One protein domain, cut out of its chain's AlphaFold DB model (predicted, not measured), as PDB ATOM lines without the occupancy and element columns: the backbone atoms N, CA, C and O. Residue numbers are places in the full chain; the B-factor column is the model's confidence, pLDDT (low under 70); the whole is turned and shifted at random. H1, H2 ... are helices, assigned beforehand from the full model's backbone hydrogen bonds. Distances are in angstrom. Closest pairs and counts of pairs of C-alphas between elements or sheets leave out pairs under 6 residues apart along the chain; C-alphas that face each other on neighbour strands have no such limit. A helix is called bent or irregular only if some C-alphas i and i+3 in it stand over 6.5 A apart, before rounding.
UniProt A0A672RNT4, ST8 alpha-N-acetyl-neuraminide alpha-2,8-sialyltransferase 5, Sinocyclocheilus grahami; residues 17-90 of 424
ATOM      1  N   SER A  17      18.982   6.970 -28.164       74.75
ATOM      2  CA  SER A  17      19.375   6.302 -29.410       74.75
ATOM      3  C   SER A  17      20.861   5.932 -29.411       74.75
ATOM      4  O   SER A  17      21.204   4.820 -29.801       74.75
ATOM      5  N   LEU A  18      21.735   6.808 -28.892       75.88
ATOM      6  CA  LEU A  18      23.162   6.508 -28.741       75.88
ATOM      7  C   LEU A  18      23.393   5.338 -27.776       75.88
ATOM      8  O   LEU A  18      24.098   4.403 -28.139       75.88
ATOM      9  N   CYS A  19      22.754   5.321 -26.601       75.12
ATOM     10  CA  CYS A  19      22.836   4.178 -25.683       75.12
ATOM     11  C   CYS A  19      22.389   2.860 -26.333       75.12
ATOM     12  O   CYS A  19      23.073   1.850 -26.175       75.12
ATOM     13  N   PHE A  20      21.293   2.854 -27.099       80.44
ATOM     14  CA  PHE A  20      20.873   1.663 -27.845       80.44
ATOM     15  C   PHE A  20      21.909   1.233 -28.891       80.44
ATOM     16  O   PHE A  20      22.233   0.049 -28.967       80.44
ATOM     17  N   ILE A  21      22.484   2.174 -29.645       86.00
ATOM     18  CA  ILE A  21      23.549   1.889 -30.618       86.00
ATOM     19  C   ILE A  21      24.786   1.303 -29.919       86.00
ATOM     20  O   ILE A  21      25.314   0.298 -30.387       86.00
ATOM     21  N   PHE A  22      25.211   1.851 -28.776       86.38
ATOM     22  CA  PHE A  22      26.339   1.318 -28.000       86.38
ATOM     23  C   PHE A  22      26.070  -0.082 -27.434       86.38
ATOM     24  O   PHE A  22      26.946  -0.939 -27.517       86.38
ATOM     25  N   ILE A  23      24.869  -0.346 -26.905       86.12
ATOM     26  CA  ILE A  23      24.493  -1.675 -26.393       86.12
ATOM     27  C   ILE A  23      24.453  -2.699 -27.536       86.12
ATOM     28  O   ILE A  23      25.023  -3.782 -27.404       86.12
ATOM     29  N   CYS A  24      23.855  -2.352 -28.678       88.00
ATOM     30  CA  CYS A  24      23.835  -3.212 -29.861       88.00
ATOM     31  C   CYS A  24      25.244  -3.454 -30.420       88.00
ATOM     32  O   CYS A  24      25.587  -4.593 -30.723       88.00
ATOM     33  N   ALA A  25      26.090  -2.423 -30.504       90.06
ATOM     34  CA  ALA A  25      27.475  -2.557 -30.952       90.06
ATOM     35  C   ALA A  25      28.303  -3.432 -29.996       90.06
ATOM     36  O   ALA A  25      29.033  -4.307 -30.451       90.06
ATOM     37  N   PHE A  26      28.154  -3.264 -28.679       89.00
ATOM     38  CA  PHE A  26      28.829  -4.101 -27.686       89.00
ATOM     39  C   PHE A  26      28.334  -5.555 -27.729       89.00
ATOM     40  O   PHE A  26      29.144  -6.482 -27.699       89.00
ATOM     41  N   GLY A  27      27.024  -5.773 -27.875       88.31
ATOM     42  CA  GLY A  27      26.432  -7.099 -28.077       88.31
ATOM     43  C   GLY A  27      26.939  -7.779 -29.353       88.31
ATOM     44  O   GLY A  27      27.328  -8.943 -29.321       88.31
ATOM     45  N   LEU A  28      27.030  -7.040 -30.461       90.50
ATOM     46  CA  LEU A  28      27.600  -7.537 -31.713       90.50
ATOM     47  C   LEU A  28      29.096  -7.838 -31.584       90.50
ATOM     48  O   LEU A  28      29.512  -8.907 -32.013       90.50
ATOM     49  N   VAL A  29      29.902  -6.969 -30.966       88.19
ATOM     50  CA  VAL A  29      31.348  -7.197 -30.774       88.19
ATOM     51  C   VAL A  29      31.611  -8.390 -29.855       88.19
ATOM     52  O   VAL A  29      32.461  -9.218 -30.171       88.19
ATOM     53  N   THR A  30      30.871  -8.529 -28.753       80.12
ATOM     54  CA  THR A  30      31.003  -9.682 -27.845       80.12
ATOM     55  C   THR A  30      30.534 -10.985 -28.494       80.12
ATOM     56  O   THR A  30      31.215 -12.001 -28.359       80.12
ATOM     57  N   LEU A  31      29.457 -10.958 -29.286       81.94
ATOM     58  CA  LEU A  31      29.023 -12.094 -30.103       81.94
ATOM     59  C   LEU A  31      30.062 -12.450 -31.179       81.94
ATOM     60  O   LEU A  31      30.392 -13.623 -31.346       81.94
ATOM     61  N   PHE A  32      30.634 -11.464 -31.875       80.44
ATOM     62  CA  PHE A  32      31.685 -11.688 -32.873       80.44
ATOM     63  C   PHE A  32      32.955 -12.250 -32.225       80.44
ATOM     64  O   PHE A  32      33.557 -13.179 -32.760       80.44
ATOM     65  N   GLN A  33      33.328 -11.764 -31.036       75.25
ATOM     66  CA  GLN A  33      34.412 -12.343 -30.248       75.25
ATOM     67  C   GLN A  33      34.090 -13.781 -29.820       75.25
ATOM     68  O   GLN A  33      34.938 -14.648 -29.994       75.25
ATOM     69  N   GLN A  34      32.879 -14.095 -29.350       69.56
ATOM     70  CA  GLN A  34      32.497 -15.480 -29.042       69.56
ATOM     71  C   GLN A  34      32.511 -16.388 -30.282       69.56
ATOM     72  O   GLN A  34      32.959 -17.530 -30.194       69.56
ATOM     73  N   ILE A  35      32.080 -15.903 -31.448       71.44
ATOM     74  CA  ILE A  35      32.080 -16.685 -32.693       71.44
ATOM     75  C   ILE A  35      33.510 -16.914 -33.203       71.44
ATOM     76  O   ILE A  35      33.841 -18.043 -33.567       71.44
ATOM     77  N   LEU A  36      34.363 -15.884 -33.210       66.19
ATOM     78  CA  LEU A  36      35.747 -15.982 -33.681       66.19
ATOM     79  C   LEU A  36      36.651 -16.706 -32.676       66.19
ATOM     80  O   LEU A  36      37.318 -17.674 -33.037       66.19
ATOM     81  N   TYR A  37      36.675 -16.275 -31.414       58.69
ATOM     82  CA  TYR A  37      37.529 -16.879 -30.392       58.69
ATOM     83  C   TYR A  37      36.967 -18.205 -29.886       58.69
ATOM     84  O   TYR A  37      37.744 -19.134 -29.731       58.69
ATOM     85  N   GLY A  38      35.653 -18.366 -29.697       53.50
ATOM     86  CA  GLY A  38      35.075 -19.622 -29.196       53.50
ATOM     87  C   GLY A  38      35.249 -20.803 -30.158       53.50
ATOM     88  O   GLY A  38      35.636 -21.891 -29.731       53.50
ATOM     89  N   LYS A  39      35.055 -20.588 -31.470       50.19
ATOM     90  CA  LYS A  39      35.314 -21.630 -32.484       50.19
ATOM     91  C   LYS A  39      36.806 -21.953 -32.604       50.19
ATOM     92  O   LYS A  39      37.166 -23.127 -32.646       50.19
ATOM     93  N   ASN A  40      37.672 -20.938 -32.608       49.75
ATOM     94  CA  ASN A  40      39.123 -21.141 -32.700       49.75
ATOM     95  C   ASN A  40      39.730 -21.730 -31.417       49.75
ATOM     96  O   ASN A  40      40.696 -22.480 -31.504       49.75
ATOM     97  N   TYR A  41      39.163 -21.434 -30.246       48.72
ATOM     98  CA  TYR A  41      39.572 -22.004 -28.963       48.72
ATOM     99  C   TYR A  41      39.399 -23.521 -28.992       48.72
ATOM    100  O   TYR A  41      40.384 -24.231 -28.847       48.72
ATOM    101  N   ILE A  42      38.193 -24.017 -29.295       48.56
ATOM    102  CA  ILE A  42      37.923 -25.463 -29.374       48.56
ATOM    103  C   ILE A  42      38.755 -26.127 -30.481       48.56
ATOM    104  O   ILE A  42      39.343 -27.180 -30.243       48.56
ATOM    105  N   LYS A  43      38.849 -25.507 -31.667       44.50
ATOM    106  CA  LYS A  43      39.576 -26.085 -32.808       44.50
ATOM    107  C   LYS A  43      41.074 -26.290 -32.525       44.50
ATOM    108  O   LYS A  43      41.618 -27.311 -32.920       44.50
ATOM    109  N   ARG A  44      41.719 -25.376 -31.790       45.31
ATOM    110  CA  ARG A  44      43.166 -25.414 -31.493       45.31
ATOM    111  C   ARG A  44      43.629 -26.533 -30.556       45.31
ATOM    112  O   ARG A  44      44.833 -26.729 -30.441       45.31
ATOM    113  N   TYR A  45      42.743 -27.235 -29.847       51.59
ATOM    114  CA  TYR A  45      43.187 -28.121 -28.758       51.59
ATOM    115  C   TYR A  45      43.869 -29.424 -29.200       51.59
ATOM    116  O   TYR A  45      44.424 -30.106 -28.338       51.59
ATOM    117  N   LEU A  46      43.768 -29.824 -30.475       52.25
ATOM    118  CA  LEU A  46      44.072 -31.195 -30.927       52.25
ATOM    119  C   LEU A  46      44.588 -31.281 -32.379       52.25
ATOM    120  O   LEU A  46      44.415 -32.304 -33.031       52.25
ATOM    121  N   GLU A  47      45.189 -30.222 -32.930       52.69
ATOM    122  CA  GLU A  47      45.511 -30.181 -34.372       52.69
ATOM    123  C   GLU A  47      46.732 -31.032 -34.793       52.69
ATOM    124  O   GLU A  47      46.995 -31.139 -35.991       52.69
ATOM    125  N   ARG A  48      47.475 -31.660 -33.864       52.31
ATOM    126  CA  ARG A  48      48.649 -32.503 -34.181       52.31
ATOM    127  C   ARG A  48      48.794 -33.742 -33.291       52.31
ATOM    128  O   ARG A  48      49.069 -33.634 -32.102       52.31
ATOM    129  N   SER A  49      48.716 -34.916 -33.917       52.56
ATOM    130  CA  SER A  49      49.350 -36.163 -33.452       52.56
ATOM    131  C   SER A  49      50.833 -36.229 -33.857       52.56
ATOM    132  O   SER A  49      51.657 -36.792 -33.136       52.56
ATOM    133  N   GLU A  50      51.187 -35.598 -34.979       63.53
ATOM    134  CA  GLU A  50      52.561 -35.406 -35.448       63.53
ATOM    135  C   GLU A  50      53.102 -34.052 -34.967       63.53
ATOM    136  O   GLU A  50      53.021 -33.026 -35.652       63.53
ATOM    137  N   GLY A  51      53.636 -34.050 -33.744       69.69
ATOM    138  CA  GLY A  51      54.438 -32.944 -33.226       69.69
ATOM    139  C   GLY A  51      55.699 -32.723 -34.071       69.69
ATOM    140  O   GLY A  51      56.279 -33.670 -34.600       69.69
ATOM    141  N   SER A  52      56.134 -31.468 -34.205       83.25
ATOM    142  CA  SER A  52      57.309 -31.093 -35.007       83.25
ATOM    143  C   SER A  52      58.656 -31.419 -34.352       83.25
ATOM    144  O   SER A  52      59.687 -31.284 -35.006       83.25
ATOM    145  N   LEU A  53      58.670 -31.796 -33.070       88.69
ATOM    146  CA  LEU A  53      59.871 -32.201 -32.341       88.69
ATOM    147  C   LEU A  53      59.851 -33.700 -32.032       88.69
ATOM    148  O   LEU A  53      58.840 -34.249 -31.592       88.69
ATOM    149  N   GLU A  54      61.002 -34.352 -32.200       90.00
ATOM    150  CA  GLU A  54      61.173 -35.761 -31.842       90.00
ATOM    151  C   GLU A  54      61.054 -35.981 -30.329       90.00
ATOM    152  O   GLU A  54      61.561 -35.193 -29.522       90.00
ATOM    153  N   PHE A  55      60.439 -37.105 -29.949       88.75
ATOM    154  CA  PHE A  55      60.125 -37.473 -28.563       88.75
ATOM    155  C   PHE A  55      61.328 -37.345 -27.615       88.75
ATOM    156  O   PHE A  55      61.203 -36.845 -26.496       88.75
ATOM    157  N   ASN A  56      62.513 -37.766 -28.070       91.00
ATOM    158  CA  ASN A  56      63.746 -37.807 -27.277       91.00
ATOM    159  C   ASN A  56      64.613 -36.535 -27.338       91.00
ATOM    160  O   ASN A  56      65.694 -36.521 -26.735       91.00
ATOM    161  N   SER A  57      64.153 -35.480 -28.022       93.81
ATOM    162  CA  SER A  57      64.814 -34.167 -28.025       93.81
ATOM    163  C   SER A  57      64.886 -33.559 -26.617       93.81
ATOM    164  O   SER A  57      64.074 -33.881 -25.748       93.81
ATOM    165  N   THR A  58      65.866 -32.680 -26.377       94.94
ATOM    166  CA  THR A  58      66.075 -32.033 -25.069       94.94
ATOM    167  C   THR A  58      64.827 -31.274 -24.617       94.94
ATOM    168  O   THR A  58      64.306 -31.557 -23.543       94.94
ATOM    169  N   SER A  59      64.251 -30.446 -25.494       93.62
ATOM    170  CA  SER A  59      63.020 -29.693 -25.214       93.62
ATOM    171  C   SER A  59      61.828 -30.598 -24.882       93.62
ATOM    172  O   SER A  59      61.061 -30.310 -23.968       93.62
ATOM    173  N   CYS A  60      61.686 -31.745 -25.558       92.81
ATOM    174  CA  CYS A  60      60.626 -32.707 -25.245       92.81
ATOM    175  C   CYS A  60      60.887 -33.541 -23.985       92.81
ATOM    176  O   CYS A  60      59.960 -34.165 -23.470       92.81
ATOM    177  N   LYS A  61      62.119 -33.577 -23.465       92.44
ATOM    178  CA  LYS A  61      62.414 -34.116 -22.129       92.44
ATOM    179  C   LYS A  61      62.072 -33.090 -21.053       92.44
ATOM    180  O   LYS A  61      61.381 -33.445 -20.106       92.44
ATOM    181  N   GLU A  62      62.456 -31.831 -21.247       93.00
ATOM    182  CA  GLU A  62      62.146 -30.708 -20.347       93.00
ATOM    183  C   GLU A  62      60.628 -30.531 -20.168       93.00
ATOM    184  O   GLU A  62      60.131 -30.615 -19.047       93.00
ATOM    185  N   LEU A  63      59.862 -30.442 -21.264       91.75
ATOM    186  CA  LEU A  63      58.393 -30.332 -21.225       91.75
ATOM    187  C   LEU A  63      57.703 -31.526 -20.541       91.75
ATOM    188  O   LEU A  63      56.653 -31.368 -19.917       91.75
ATOM    189  N   ARG A  64      58.273 -32.736 -20.643       90.19
ATOM    190  CA  ARG A  64      57.770 -33.907 -19.905       90.19
ATOM    191  C   ARG A  64      58.090 -33.804 -18.417       90.19
ATOM    192  O   ARG A  64      57.207 -34.085 -17.606       90.19
ATOM    193  N   GLN A  65      59.299 -33.363 -18.073       88.75
ATOM    194  CA  GLN A  65      59.732 -33.172 -16.691       88.75
ATOM    195  C   GLN A  65      58.853 -32.138 -15.968       88.75
ATOM    196  O   GLN A  65      58.388 -32.394 -14.859       88.75
ATOM    197  N   GLU A  66      58.510 -31.028 -16.633       86.25
ATOM    198  CA  GLU A  66      57.575 -30.017 -16.117       86.25
ATOM    199  C   GLU A  66      56.190 -30.580 -15.762       86.25
ATOM    200  O   GLU A  66      55.507 -30.027 -14.896       86.25
ATOM    201  N   ILE A  67      55.743 -31.652 -16.421       85.62
ATOM    202  CA  ILE A  67      54.460 -32.308 -16.134       85.62
ATOM    203  C   ILE A  67      54.621 -33.345 -15.016       85.62
ATOM    204  O   ILE A  67      53.764 -33.418 -14.138       85.62
ATOM    205  N   THR A  68      55.708 -34.126 -15.003       83.12
ATOM    206  CA  THR A  68      55.943 -35.149 -13.966       83.12
ATOM    207  C   THR A  68      56.310 -34.566 -12.604       83.12
ATOM    208  O   THR A  68      55.950 -35.149 -11.583       83.12
ATOM    209  N   ASP A  69      56.959 -33.400 -12.567       82.12
ATOM    210  CA  ASP A  69      57.342 -32.717 -11.324       82.12
ATOM    211  C   ASP A  69      56.160 -32.011 -10.634       82.12
ATOM    212  O   ASP A  69      56.295 -31.490  -9.519       82.12
ATOM    213  N   VAL A  70      54.970 -32.025 -11.251       78.19
ATOM    214  CA  VAL A  70      53.722 -31.594 -10.612       78.19
ATOM    215  C   VAL A  70      53.395 -32.530  -9.447       78.19
ATOM    216  O   VAL A  70      52.784 -33.589  -9.595       78.19
ATOM    217  N   LYS A  71      53.773 -32.106  -8.239       66.06
ATOM    218  CA  LYS A  71      53.401 -32.789  -6.999       66.06
ATOM    219  C   LYS A  71      51.878 -32.812  -6.878       66.06
ATOM    220  O   LYS A  71      51.257 -31.780  -6.680       66.06
ATOM    221  N   VAL A  72      51.284 -34.005  -6.884       60.88
ATOM    222  CA  VAL A  72      49.824 -34.240  -6.771       60.88
ATOM    223  C   VAL A  72      49.181 -33.571  -5.536       60.88
ATOM    224  O   VAL A  72      47.970 -33.383  -5.488       60.88
ATOM    225  N   LEU A  73      49.986 -33.196  -4.535       51.84
ATOM    226  CA  LEU A  73      49.562 -32.527  -3.303       51.84
ATOM    227  C   LEU A  73      49.548 -30.988  -3.375       51.84
ATOM    228  O   LEU A  73      49.046 -30.358  -2.445       51.84
ATOM    229  N   THR A  74      50.088 -30.355  -4.423       59.97
ATOM    230  CA  THR A  74      49.938 -28.905  -4.614       59.97
ATOM    231  C   THR A  74      48.631 -28.608  -5.348       59.97
ATOM    232  O   THR A  74      48.293 -29.263  -6.332       59.97
ATOM    233  N   MET A  75      47.891 -27.590  -4.894       56.34
ATOM    234  CA  MET A  75      46.696 -27.089  -5.588       56.34
ATOM    235  C   MET A  75      47.093 -26.322  -6.860       56.34
ATOM    236  O   MET A  75      47.001 -25.096  -6.921       56.34
ATOM    237  N   VAL A  76      47.570 -27.045  -7.874       65.81
ATOM    238  CA  VAL A  76      47.852 -26.488  -9.201       65.81
ATOM    239  C   VAL A  76      46.534 -26.095  -9.858       65.81
ATOM    240  O   VAL A  76      45.580 -26.876  -9.889       65.81
ATOM    241  N   LYS A  77      46.469 -24.876 -10.399       76.19
ATOM    242  CA  LYS A  77      45.297 -24.423 -11.154       76.19
ATOM    243  C   LYS A  77      45.157 -25.289 -12.401       76.19
ATOM    244  O   LYS A  77      46.112 -25.430 -13.158       76.19
ATOM    245  N   THR A  78      43.960 -25.808 -12.672       75.88
ATOM    246  CA  THR A  78      43.724 -26.689 -13.830       75.88
ATOM    247  C   THR A  78      44.161 -26.044 -15.149       75.88
ATOM    248  O   THR A  78      44.693 -26.728 -16.016       75.88
ATOM    249  N   SER A  79      44.015 -24.718 -15.274       78.12
ATOM    250  CA  SER A  79      44.513 -23.930 -16.408       78.12
ATOM    251  C   SER A  79      46.020 -24.078 -16.632       78.12
ATOM    252  O   SER A  79      46.447 -24.250 -17.763       78.12
ATOM    253  N   GLU A  80      46.824 -24.049 -15.569       80.31
ATOM    254  CA  GLU A  80      48.283 -24.156 -15.650       80.31
ATOM    255  C   GLU A  80      48.712 -25.557 -16.095       80.31
ATOM    256  O   GLU A  80      49.570 -25.701 -16.964       80.31
ATOM    257  N   LEU A  81      48.050 -26.591 -15.567       80.62
ATOM    258  CA  LEU A  81      48.244 -27.964 -16.027       80.62
ATOM    259  C   LEU A  81      47.890 -28.091 -17.520       80.62
ATOM    260  O   LEU A  81      48.665 -28.667 -18.279       80.62
ATOM    261  N   PHE A  82      46.765 -27.515 -17.965       81.25
ATOM    262  CA  PHE A  82      46.368 -27.520 -19.378       81.25
ATOM    263  C   PHE A  82      47.358 -26.798 -20.302       81.25
ATOM    264  O   PHE A  82      47.561 -27.269 -21.420       81.25
ATOM    265  N   GLU A  83      47.980 -25.695 -19.875       82.88
ATOM    266  CA  GLU A  83      49.038 -25.037 -20.659       82.88
ATOM    267  C   GLU A  83      50.261 -25.954 -20.826       82.88
ATOM    268  O   GLU A  83      50.730 -26.134 -21.950       82.88
ATOM    269  N   ARG A  84      50.718 -26.629 -19.758       85.88
ATOM    270  CA  ARG A  84      51.832 -27.598 -19.839       85.88
ATOM    271  C   ARG A  84      51.516 -28.750 -20.805       85.88
ATOM    272  O   ARG A  84      52.322 -29.059 -21.681       85.88
ATOM    273  N   TRP A  85      50.314 -29.337 -20.721       83.94
ATOM    274  CA  TRP A  85      49.866 -30.368 -21.673       83.94
ATOM    275  C   TRP A  85      49.776 -29.858 -23.115       83.94
ATOM    276  O   TRP A  85      50.112 -30.603 -24.033       83.94
ATOM    277  N   ARG A  86      49.341 -28.607 -23.334       83.19
ATOM    278  CA  ARG A  86      49.293 -28.004 -24.675       83.19
ATOM    279  C   ARG A  86      50.697 -27.826 -25.246       83.19
ATOM    280  O   ARG A  86      50.920 -28.186 -26.395       83.19
ATOM    281  N   ASN A  87      51.644 -27.340 -24.444       86.81
ATOM    282  CA  ASN A  87      53.034 -27.182 -24.870       86.81
ATOM    283  C   ASN A  87      53.653 -28.527 -25.280       86.81
ATOM    284  O   ASN A  87      54.357 -28.588 -26.285       86.81
ATOM    285  N   LEU A  88      53.323 -29.621 -24.583       87.94
ATOM    286  CA  LEU A  88      53.792 -30.964 -24.942       87.94
ATOM    287  C   LEU A  88      53.289 -31.453 -26.319       87.94
ATOM    288  O   LEU A  88      53.941 -32.304 -26.915       87.94
ATOM    289  N   GLN A  89      52.201 -30.911 -26.885       85.44
ATOM    290  CA  GLN A  89      51.698 -31.318 -28.214       85.44
ATOM    291  C   GLN A  89      52.651 -30.975 -29.377       85.44
ATOM    292  O   GLN A  89      52.483 -31.482 -30.485       85.44
ATOM    293  N   VAL A  90      53.677 -30.145 -29.145       88.12
ATOM    294  CA  VAL A  90      54.766 -29.934 -30.117       88.12
ATOM    295  C   VAL A  90      55.653 -31.178 -30.277       88.12
ATOM    296  O   VAL A  90      56.360 -31.311 -31.276       88.12
TER     297      VAL A  90
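What this domain is: This is residues 17 to 90 of the 424 residues of the protein "ST8 alpha-N-acetyl-neuraminide alpha-2,8-sialyltransferase 5" of Sinocyclocheilus grahami (UniProt A0A672RNT4). The model looks like a long arm with a small head: H1, one long helix, sticks out on its own with residues 17 to 43, and at its far end sits a head in which two short helices, H2 and H3, lie side by side as a hairpin. The arm makes most of the length, and the tip of the hairpin, residues 71 to 80, also sticks out. The printed part has 74 residues with three named helices, in the order H1, H2, H3, and no named strand; the class is all helix. The whole is extended, with a radius of gyration of the C-alphas of 19.4 A, and flat, spanning 62 by 32 by 15 A.

How they stand to each other: Start at the first printed residue and go along H1, residues 17 to 46: it touches no helix. Near its end it comes close to H3, residues 78 to 88, but is not clearly touching it; their closest C-alphas, those of Tyr 45 and Arg 86, are 7.3 A apart. The two run the same way at a steep tilt of 52 degrees. H1 is apart from H2, residues 58 to 68. Look next at H2 and H3, which touch and form a helical hairpin; their closest C-alphas, those of Leu 63 and Leu 88, are 5.9 A apart. They run opposite ways at a shallow tilt of 24 degrees, with 12.0 A from centre to centre. On the backbone, every O i to N i+4 pair of H3 is within hydrogen-bond range, against 23 of 26 in H1 and 5 of 7 in H2.

Where its parts are: Find C-alpha 17 at (19.375, 6.302, -29.410); from there H1 runs 44.9 A to C-alpha 46 at (44.072, -31.195, -30.927). H1 is irregular: C-alphas 43 and 46 are 7.1 A apart. H2 begins at Thr 58 and reaches Thr 68, 15.4 A from first to last C-alpha. H3 begins at Thr 78 and runs 15.6 A to C-alpha 88 at (53.792, -30.964, -24.942).

The domain as a whole: The two C-alphas farthest apart are those of Ser 17 and Asn 56, at 62.6 A. Without the stretches that stand free, 37 residues remain, spanning 26 by 21 by 9 A. The printed part has no cut. The link from H1 to H2, with 11 residues, is long; the link from H2 to H3, with 9, is short. The mean pLDDT of the printed part is 76.0; look for values under 70 at residue 34, residues 36 to 51 and residues 71 to 76.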